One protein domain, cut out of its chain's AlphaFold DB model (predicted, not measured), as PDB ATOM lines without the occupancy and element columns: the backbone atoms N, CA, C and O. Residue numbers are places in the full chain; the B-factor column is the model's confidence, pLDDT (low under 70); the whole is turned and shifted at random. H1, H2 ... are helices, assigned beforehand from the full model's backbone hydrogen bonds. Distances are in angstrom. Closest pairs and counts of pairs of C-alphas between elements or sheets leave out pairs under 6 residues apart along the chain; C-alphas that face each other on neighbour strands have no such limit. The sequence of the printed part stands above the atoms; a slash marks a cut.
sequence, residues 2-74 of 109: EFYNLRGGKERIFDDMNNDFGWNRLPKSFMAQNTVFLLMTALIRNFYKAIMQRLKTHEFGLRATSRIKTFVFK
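What this domain is: This is residues 2 to 74 of the 109 residues of an uncharacterized protein of Bacteroides thetaiotaomicron (UniProt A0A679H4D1). Two long helices make a loose T: H1 is the stem, with residues 2 to 12 sticking out, and H2 is the crossbar. Short H3 and H4 follow, H4 near H2. The 73 printed residues, with four named helices and no named strand, are all helix in class and loose, with a radius of gyration of the C-alphas of 14.2 A and spans of 42 by 37 by 16 A.

Where its parts are: H1, residues 2 to 20, begins at C-alpha 2 (378.093, 241.975, 394.485) and is 27.6 A long. H2, residues 31 to 54, measures 34.7 A. H3 is residues 57 to 60; H4, residues 68 to 74, ends at C-alpha 74 (356.270, 267.269, 411.285).

How they stand to each other: H1, with residue 17 alone, only just touches H2, with 3 pairs of C-alphas within 8 A; the closest, Met 17 and Ala 42, are 7.3 A apart. Their lines are only just about perpendicular, at 72 degrees. H4 is close but not clearly touching H1, H2 and H3; its closest C-alpha pair with H1, Asp 20 and Ile 68, is 6.3 A apart. H2 and H3 meet only through their link; H1 and H3 are apart. In H1, H2 and H4 every O i to N i+4 pair is within hydrogen-bond range; H3 is too short for one.

The domain as a whole: The farthest C-alphas, of Phe 30 and Glu 59, are 41.6 A apart. The printed part has no cut and no long link. Residues 2 to 6 have pLDDT under 70.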
ATOM      1  N   GLU A   2     379.502 242.008 394.033       61.19
ATOM      2  CA  GLU A   2     378.093 241.975 394.485       61.19
ATOM      3  C   GLU A   2     377.890 241.708 395.995       61.19
ATOM      4  O   GLU A   2     377.104 242.393 396.649       61.19
ATOM      5  N   PHE A   3     378.665 240.791 396.587       54.72
ATOM      6  CA  PHE A   3     378.595 240.476 398.024       54.72
ATOM      7  C   PHE A   3     378.914 241.672 398.943       54.72
ATOM      8  O   PHE A   3     378.284 241.826 399.992       54.72
ATOM      9  N   TYR A   4     379.850 242.545 398.553       57.03
ATOM     10  CA  TYR A   4     380.216 243.730 399.341       57.03
ATOM     11  C   TYR A   4     379.107 244.790 399.332       57.03
ATOM     12  O   TYR A   4     378.830 245.404 400.363       57.03
ATOM     13  N   ASN A   5     378.400 244.942 398.208       65.38
ATOM     14  CA  ASN A   5     377.280 245.879 398.088       65.38
ATOM     15  C   ASN A   5     376.083 245.456 398.957       65.38
ATOM     16  O   ASN A   5     375.454 246.295 399.605       65.38
ATOM     17  N   LEU A   6     375.810 244.148 399.034       69.12
ATOM     18  CA  LEU A   6     374.757 243.596 399.893       69.12
ATOM     19  C   LEU A   6     375.080 243.752 401.388       69.12
ATOM     20  O   LEU A   6     374.177 244.002 402.189       69.12
ATOM     21  N   ARG A   7     376.359 243.646 401.773       74.44
ATOM     22  CA  ARG A   7     376.810 243.856 403.158       74.44
ATOM     23  C   ARG A   7     376.691 245.318 403.588       74.44
ATOM     24  O   ARG A   7     376.086 245.585 404.623       74.44
ATOM     25  N   GLY A   8     377.166 246.254 402.764       79.12
ATOM     26  CA  GLY A   8     377.066 247.686 403.066       79.12
ATOM     27  C   GLY A   8     375.615 248.164 403.204       79.12
ATOM     28  O   GLY A   8     375.315 249.032 404.019       79.12
ATOM     29  N   GLY A   9     374.680 247.559 402.461       80.56
ATOM     30  CA  GLY A   9     373.248 247.815 402.629       80.56
ATOM     31  C   GLY A   9     372.716 247.405 404.008       80.56
ATOM     32  O   GLY A   9     371.936 248.146 404.605       80.56
ATOM     33  N   LYS A  10     373.162 246.258 404.536       83.12
ATOM     34  CA  LYS A  10     372.775 245.777 405.873       83.12
ATOM     35  C   LYS A  10     373.385 246.630 406.983       83.12
ATOM     36  O   LYS A  10     372.672 246.988 407.913       83.12
ATOM     37  N   GLU A  11     374.659 246.999 406.866       87.88
ATOM     38  CA  GLU A  11     375.349 247.849 407.851       87.88
ATOM     39  C   GLU A  11     374.647 249.206 408.012       87.88
ATOM     40  O   GLU A  11     374.318 249.591 409.131       87.88
ATOM     41  N   ARG A  12     374.240 249.846 406.907       88.38
ATOM     42  CA  ARG A  12     373.452 251.092 406.968       88.38
ATOM     43  C   ARG A  12     372.115 250.941 407.694       88.38
ATOM     44  O   ARG A  12     371.632 251.910 408.273       88.38
ATOM     45  N   ILE A  13     371.481 249.765 407.637       91.06
ATOM     46  CA  ILE A  13     370.246 249.516 408.394       91.06
ATOM     47  C   ILE A  13     370.563 249.494 409.887       91.06
ATOM     48  O   ILE A  13     369.856 250.146 410.646       91.06
ATOM     49  N   PHE A  14     371.621 248.802 410.311       91.56
ATOM     50  CA  PHE A  14     372.027 248.792 411.718       91.56
ATOM     51  C   PHE A  14     372.430 250.185 412.214       91.56
ATOM     52  O   PHE A  14     372.050 250.557 413.321       91.56
ATOM     53  N   ASP A  15     373.103 250.988 411.389       92.44
ATOM     54  CA  ASP A  15     373.421 252.379 411.726       92.44
ATOM     55  C   ASP A  15     372.159 253.231 411.925       92.44
ATOM     56  O   ASP A  15     372.080 254.012 412.875       92.44
ATOM     57  N   ASP A  16     371.152 253.070 411.060       92.19
ATOM     58  CA  ASP A  16     369.839 253.718 411.191       92.19
ATOM     59  C   ASP A  16     369.158 253.274 412.498       92.19
ATOM     60  O   ASP A  16     368.748 254.101 413.311       92.19
ATOM     61  N   MET A  17     369.124 251.966 412.775       95.88
ATOM     62  CA  MET A  17     368.531 251.419 414.003       95.88
ATOM     63  C   MET A  17     369.218 251.939 415.277       95.88
ATOM     64  O   MET A  17     368.551 252.289 416.254       95.88
ATOM     65  N   ASN A  18     370.546 252.029 415.264       94.81
ATOM     66  CA  ASN A  18     371.332 252.513 416.394       94.81
ATOM     67  C   ASN A  18     371.106 254.000 416.659       94.81
ATOM     68  O   ASN A  18     370.907 254.384 417.810       94.81
ATOM     69  N   ASN A  19     371.128 254.829 415.616       92.50
ATOM     70  CA  ASN A  19     371.086 256.282 415.772       92.50
ATOM     71  C   ASN A  19     369.665 256.832 415.931       92.50
ATOM     72  O   ASN A  19     369.448 257.744 416.727       92.50
ATOM     73  N   ASP A  20     368.704 256.282 415.189       93.62
ATOM     74  CA  ASP A  20     367.360 256.846 415.073       93.62
ATOM     75  C   ASP A  20     366.323 256.070 415.901       93.62
ATOM     76  O   ASP A  20     365.347 256.661 416.365       93.62
ATOM     77  N   PHE A  21     366.542 254.773 416.140       95.44
ATOM     78  CA  PHE A  21     365.590 253.892 416.835       95.44
ATOM     79  C   PHE A  21     366.069 253.409 418.212       95.44
ATOM     80  O   PHE A  21     365.385 252.624 418.867       95.44
ATOM     81  N   GLY A  22     367.214 253.910 418.686       94.31
ATOM     82  CA  GLY A  22     367.663 253.736 420.068       94.31
ATOM     83  C   GLY A  22     368.253 252.365 420.393       94.31
ATOM     84  O   GLY A  22     368.368 252.025 421.568       94.31
ATOM     85  N   TRP A  23     368.664 251.573 419.397       96.00
ATOM     86  CA  TRP A  23     369.319 250.279 419.651       96.00
ATOM     87  C   TRP A  23     370.641 250.415 420.425       96.00
ATOM     88  O   TRP A  23     371.018 249.501 421.151       96.00
ATOM     89  N   ASN A  24     371.297 251.579 420.359       95.31
ATOM     90  CA  ASN A  24     372.498 251.877 421.145       95.31
ATOM     91  C   ASN A  24     372.215 252.251 422.617       95.31
ATOM     92  O   ASN A  24     373.158 252.416 423.391       95.31
ATOM     93  N   ARG A  25     370.944 252.437 423.004       94.38
ATOM     94  CA  ARG A  25     370.516 252.936 424.321       94.38
ATOM     95  C   ARG A  25     369.257 252.205 424.775       94.38
ATOM     96  O   ARG A  25     368.149 252.738 424.734       94.38
ATOM     97  N   LEU A  26     369.450 250.962 425.201       95.25
ATOM     98  CA  LEU A  26     368.360 250.092 425.622       95.25
ATOM     99  C   LEU A  26     367.656 250.639 426.880       95.25
ATOM    100  O   LEU A  26     368.327 250.984 427.854       95.25
ATOM    101  N   PRO A  27     366.311 250.714 426.894       94.31
ATOM    102  CA  PRO A  27     365.580 251.404 427.955       94.31
ATOM    103  C   PRO A  27     365.283 250.542 429.189       94.31
ATOM    104  O   PRO A  27     364.731 251.065 430.159       94.31
ATOM    105  N   LYS A  28     365.551 249.229 429.162       95.62
ATOM    106  CA  LYS A  28     365.219 248.301 430.256       95.62
ATOM    107  C   LYS A  28     366.460 247.600 430.788       95.62
ATOM    108  O   LYS A  28     367.405 247.342 430.050       95.62
ATOM    109  N   SER A  29     366.426 247.227 432.064       95.50
ATOM    110  CA  SER A  29     367.504 246.451 432.691       95.50
ATOM    111  C   SER A  29     367.491 244.981 432.264       95.50
ATOM    112  O   SER A  29     368.531 244.334 432.226       95.50
ATOM    113  N   PHE A  30     366.313 244.443 431.926       96.62
ATOM    114  CA  PHE A  30     366.151 243.037 431.559       96.62
ATOM    115  C   PHE A  30     366.227 242.827 430.050       96.62
ATOM    116  O   PHE A  30     365.477 243.442 429.286       96.62
ATOM    117  N   MET A  31     367.058 241.871 429.627       94.38
ATOM    118  CA  MET A  31     367.249 241.568 428.209       94.38
ATOM    119  C   MET A  31     365.954 241.117 427.525       94.38
ATOM    120  O   MET A  31     365.680 241.567 426.423       94.38
ATOM    121  N   ALA A  32     365.104 240.322 428.184       95.75
ATOM    122  CA  ALA A  32     363.831 239.887 427.601       95.75
ATOM    123  C   ALA A  32     362.920 241.071 427.218       95.75
ATOM    124  O   ALA A  32     362.301 241.069 426.154       95.75
ATOM    125  N   GLN A  33     362.887 242.121 428.046       96.50
ATOM    126  CA  GLN A  33     362.131 243.340 427.748       96.50
ATOM    127  C   GLN A  33     362.801 244.152 426.629       96.50
ATOM    128  O   GLN A  33     362.114 244.689 425.758       96.50
ATOM    129  N   ASN A  34     364.136 244.203 426.609       96.62
ATOM    130  CA  ASN A  34     364.882 244.837 425.524       96.62
ATOM    131  C   ASN A  34     364.711 244.104 424.191       96.62
ATOM    132  O   ASN A  34     364.633 244.762 423.162       96.62
ATOM    133  N   THR A  35     364.561 242.778 424.178       97.19
ATOM    134  CA  THR A  35     364.248 242.019 422.959       97.19
ATOM    135  C   THR A  35     362.929 242.487 422.355       97.19
ATOM    136  O   THR A  35     362.865 242.763 421.159       97.19
ATOM    137  N   VAL A  36     361.888 242.664 423.178       96.62
ATOM    138  CA  VAL A  36     360.609 243.223 422.710       96.62
ATOM    139  C   VAL A  36     360.802 244.646 422.181       96.62
ATOM    140  O   VAL A  36     360.298 244.965 421.108       96.62
ATOM    141  N   PHE A  37     361.575 245.489 422.871       96.88
ATOM    142  CA  PHE A  37     361.900 246.838 422.395       96.88
ATOM    143  C   PHE A  37     362.604 246.826 421.027       96.88
ATOM    144  O   PHE A  37     362.202 247.568 420.128       96.88
ATOM    145  N   LEU A  38     363.611 245.972 420.838       96.75
ATOM    146  CA  LEU A  38     364.347 245.832 419.579       96.75
ATOM    147  C   LEU A  38     363.420 245.385 418.437       96.75
ATOM    148  O   LEU A  38     363.451 245.965 417.351       96.75
ATOM    149  N   LEU A  39     362.544 244.407 418.689       97.12
ATOM    150  CA  LEU A  39     361.563 243.934 417.707       97.12
ATOM    151  C   LEU A  39     360.541 245.020 417.348       97.12
ATOM    152  O   LEU A  39     360.293 245.277 416.170       97.12
ATOM    153  N   MET A  40     359.986 245.705 418.350       97.19
ATOM    154  CA  MET A  40     359.023 246.788 418.141       97.19
ATOM    155  C   MET A  40     359.639 247.938 417.344       97.19
ATOM    156  O   MET A  40     359.043 248.422 416.385       97.19
ATOM    157  N   THR A  41     360.855 248.354 417.687       96.75
ATOM    158  CA  THR A  41     361.548 249.434 416.975       96.75
ATOM    159  C   THR A  41     361.933 249.043 415.547       96.75
ATOM    160  O   THR A  41     361.832 249.885 414.653       96.75
ATOM    161  N   ALA A  42     362.269 247.774 415.282       96.44
ATOM    162  CA  ALA A  42     362.464 247.273 413.917       96.44
ATOM    163  C   ALA A  42     361.179 247.355 413.075       96.44
ATOM    164  O   ALA A  42     361.219 247.789 411.920       96.44
ATOM    165  N   LEU A  43     360.028 246.997 413.656       97.12
ATOM    166  CA  LEU A  43     358.728 247.142 412.994       97.12
ATOM    167  C   LEU A  43     358.406 248.613 412.709       97.12
ATOM    168  O   LEU A  43     358.049 248.950 411.579       97.12
ATOM    169  N   ILE A  44     358.601 249.505 413.689       96.44
ATOM    170  CA  ILE A  44     358.390 250.951 413.511       96.44
ATOM    171  C   ILE A  44     359.273 251.484 412.377       96.44
ATOM    172  O   ILE A  44     358.781 252.229 411.531       96.44
ATOM    173  N   ARG A  45     360.545 251.071 412.297       95.62
ATOM    174  CA  ARG A  45     361.440 251.462 411.199       95.62
ATOM    175  C   ARG A  45     360.892 251.040 409.843       95.62
ATOM    176  O   ARG A  45     360.939 251.829 408.898       95.62
ATOM    177  N   ASN A  46     360.363 249.824 409.735       94.94
ATOM    178  CA  ASN A  46     359.784 249.333 408.487       94.94
ATOM    179  C   ASN A  46     358.553 250.148 408.074       94.94
ATOM    180  O   ASN A  46     358.475 250.572 406.920       94.94
ATOM    181  N   PHE A  47     357.649 250.453 409.009       95.38
ATOM    182  CA  PHE A  47     356.500 251.320 408.733       95.38
ATOM    183  C   PHE A  47     356.919 252.732 408.338       95.38
ATOM    184  O   PHE A  47     356.440 253.254 407.337       95.38
ATOM    185  N   TYR A  48     357.856 253.333 409.070       95.81
ATOM    186  CA  TYR A  48     358.381 254.655 408.746       95.81
ATOM    187  C   TYR A  48     358.963 254.702 407.327       95.81
ATOM    188  O   TYR A  48     358.596 255.589 406.558       95.81
ATOM    189  N   LYS A  49     359.802 253.734 406.927       94.81
ATOM    190  CA  LYS A  49     360.340 253.702 405.555       94.81
ATOM    191  C   LYS A  49     359.238 253.502 404.514       94.81
ATOM    192  O   LYS A  49     359.260 254.187 403.496       94.81
ATOM    193  N   ALA A  50     358.268 252.624 404.771       94.75
ATOM    194  CA  ALA A  50     357.152 252.390 403.857       94.75
ATOM    195  C   ALA A  50     356.284 253.647 403.665       94.75
ATOM    196  O   ALA A  50     355.916 253.976 402.537       94.75
ATOM    197  N   ILE A  51     356.000 254.383 404.745       93.94
ATOM    198  CA  ILE A  51     355.261 255.649 404.685       93.94
ATOM    199  C   ILE A  51     356.087 256.696 403.936       93.94
ATOM    200  O   ILE A  51     355.584 257.282 402.985       93.94
ATOM    201  N   MET A  52     357.362 256.889 404.288       94.62
ATOM    202  CA  MET A  52     358.243 257.863 403.624       94.62
ATOM    203  C   MET A  52     358.399 257.618 402.119       94.62
ATOM    204  O   MET A  52     358.594 258.574 401.374       94.62
ATOM    205  N   GLN A  53     358.311 256.362 401.668       93.75
ATOM    206  CA  GLN A  53     358.357 256.002 400.248       93.75
ATOM    207  C   GLN A  53     357.072 256.352 399.490       93.75
ATOM    208  O   GLN A  53     357.137 256.672 398.307       93.75
ATOM    209  N   ARG A  54     355.909 256.261 400.142       90.75
ATOM    210  CA  ARG A  54     354.599 256.510 399.514       90.75
ATOM    211  C   ARG A  54     354.129 257.953 399.678       90.75
ATOM    212  O   ARG A  54     353.330 258.438 398.885       90.75
ATOM    213  N   LEU A  55     354.604 258.629 400.719       91.19
ATOM    214  CA  LEU A  55     354.235 259.994 401.052       91.19
ATOM    215  C   LEU A  55     354.908 260.989 400.101       91.19
ATOM    216  O   LEU A  55     356.116 260.929 399.864       91.19
ATOM    217  N   LYS A  56     354.161 262.000 399.654       92.38
ATOM    218  CA  LYS A  56     354.731 263.198 399.023       92.38
ATOM    219  C   LYS A  56     355.412 264.070 400.084       92.38
ATOM    220  O   LYS A  56     354.886 265.083 400.520       92.38
ATOM    221  N   THR A  57     356.588 263.641 400.536       93.31
ATOM    222  CA  THR A  57     357.292 264.190 401.714       93.31
ATOM    223  C   THR A  57     357.450 265.715 401.713       93.31
ATOM    224  O   THR A  57     357.307 266.342 402.763       93.31
ATOM    225  N   HIS A  58     357.673 266.326 400.548       93.31
ATOM    226  CA  HIS A  58     357.829 267.776 400.416       93.31
ATOM    227  C   HIS A  58     356.579 268.565 400.841       93.31
ATOM    228  O   HIS A  58     356.726 269.628 401.439       93.31
ATOM    229  N   GLU A  59     355.373 268.023 400.628       93.62
ATOM    230  CA  GLU A  59     354.107 268.646 401.047       93.62
ATOM    231  C   GLU A  59     353.998 268.742 402.579       93.62
ATOM    232  O   GLU A  59     353.285 269.584 403.112       93.62
ATOM    233  N   PHE A  60     354.761 267.924 403.309       93.88
ATOM    234  CA  PHE A  60     354.823 267.911 404.773       93.88
ATOM    235  C   PHE A  60     356.121 268.533 405.313       93.88
ATOM    236  O   PHE A  60     356.480 268.352 406.478       93.88
ATOM    237  N   GLY A  61     356.878 269.244 404.468       93.25
ATOM    238  CA  GLY A  61     358.164 269.835 404.845       93.25
ATOM    239  C   GLY A  61     359.226 268.796 405.226       93.25
ATOM    240  O   GLY A  61     360.144 269.100 406.001       93.25
ATOM    241  N   LEU A  62     359.093 267.568 404.721       95.75
ATOM    242  CA  LEU A  62     360.035 266.465 404.888       95.75
ATOM    243  C   LEU A  62     360.860 266.266 403.612       95.75
ATOM    244  O   LEU A  62     360.438 266.584 402.503       95.75
ATOM    245  N   ARG A  63     362.054 265.696 403.775       94.88
ATOM    246  CA  ARG A  63     362.870 265.144 402.687       94.88
ATOM    247  C   ARG A  63     362.810 263.625 402.768       94.88
ATOM    248  O   ARG A  63     362.659 263.087 403.860       94.88
ATOM    249  N   ALA A  64     363.038 262.918 401.662       91.19
ATOM    250  CA  ALA A  64     363.118 261.450 401.668       91.19
ATOM    251  C   ALA A  64     364.162 260.896 402.667       91.19
ATOM    252  O   ALA A  64     364.027 259.783 403.163       91.19
ATOM    253  N   THR A  65     365.182 261.696 402.997       90.50
ATOM    254  CA  THR A  65     366.248 261.380 403.961       90.50
ATOM    255  C   THR A  65     366.005 261.932 405.373       90.50
ATOM    256  O   THR A  65     366.879 261.818 406.231       90.50
ATOM    257  N   SER A  66     364.854 262.560 405.645       94.62
ATOM    258  CA  SER A  66     364.539 263.119 406.965       94.62
ATOM    259  C   SER A  66     364.476 262.033 408.033       94.62
ATOM    260  O   SER A  66     363.714 261.086 407.887       94.62
ATOM    261  N   ARG A  67     365.216 262.225 409.129       93.44
ATOM    262  CA  ARG A  67     365.285 261.345 410.310       93.44
ATOM    263  C   ARG A  67     363.908 261.092 410.937       93.44
ATOM    264  O   ARG A  67     363.021 261.949 410.851       93.44
ATOM    265  N   ILE A  68     363.749 259.976 411.654       95.12
ATOM    266  CA  ILE A  68     362.463 259.591 412.273       95.12
ATOM    267  C   ILE A  68     361.909 260.667 413.215       95.12
ATOM    268  O   ILE A  68     360.718 260.951 413.186       95.12
ATOM    269  N   LYS A  69     362.760 261.332 414.007       94.31
ATOM    270  CA  LYS A  69     362.320 262.382 414.941       94.31
ATOM    271  C   LYS A  69     361.672 263.561 414.209       94.31
ATOM    272  O   LYS A  69     360.657 264.086 414.658       94.31
ATOM    273  N   THR A  70     362.235 263.955 413.066       96.06
ATOM    274  CA  THR A  70     361.666 265.007 412.215       96.06
ATOM    275  C   THR A  70     360.359 264.550 411.580       96.06
ATOM    276  O   THR A  70     359.413 265.329 411.542       96.06
ATOM    277  N   PHE A  71     360.291 263.296 411.120       95.94
ATOM    278  CA  PHE A  71     359.053 262.698 410.620       95.94
ATOM    279  C   PHE A  71     357.955 262.701 411.688       95.94
ATOM    280  O   PHE A  71     356.865 263.196 411.428       95.94
ATOM    281  N   VAL A  72     358.246 262.234 412.904       96.00
ATOM    282  CA  VAL A  72     357.277 262.228 414.006       96.00
ATOM    283  C   VAL A  72     356.793 263.646 414.288       96.00
ATOM    284  O   VAL A  72     355.593 263.881 414.274       96.00
ATOM    285  N   PHE A  73     357.706 264.605 414.442       95.25
ATOM    286  CA  PHE A  73     357.335 265.982 414.759       95.25
ATOM    287  C   PHE A  73     356.508 266.663 413.659       95.25
ATOM    288  O   PHE A  73     355.502 267.293 413.959       95.25
ATOM    289  N   LYS A  74     356.923 266.550 412.390       93.62
ATOM    290  CA  LYS A  74     356.270 267.269 411.285       93.62
ATOM    291  C   LYS A  74     355.038 266.566 410.730       93.62
ATOM    292  O   LYS A  74     354.157 267.247 410.226       93.62
TER     293      LYS A  74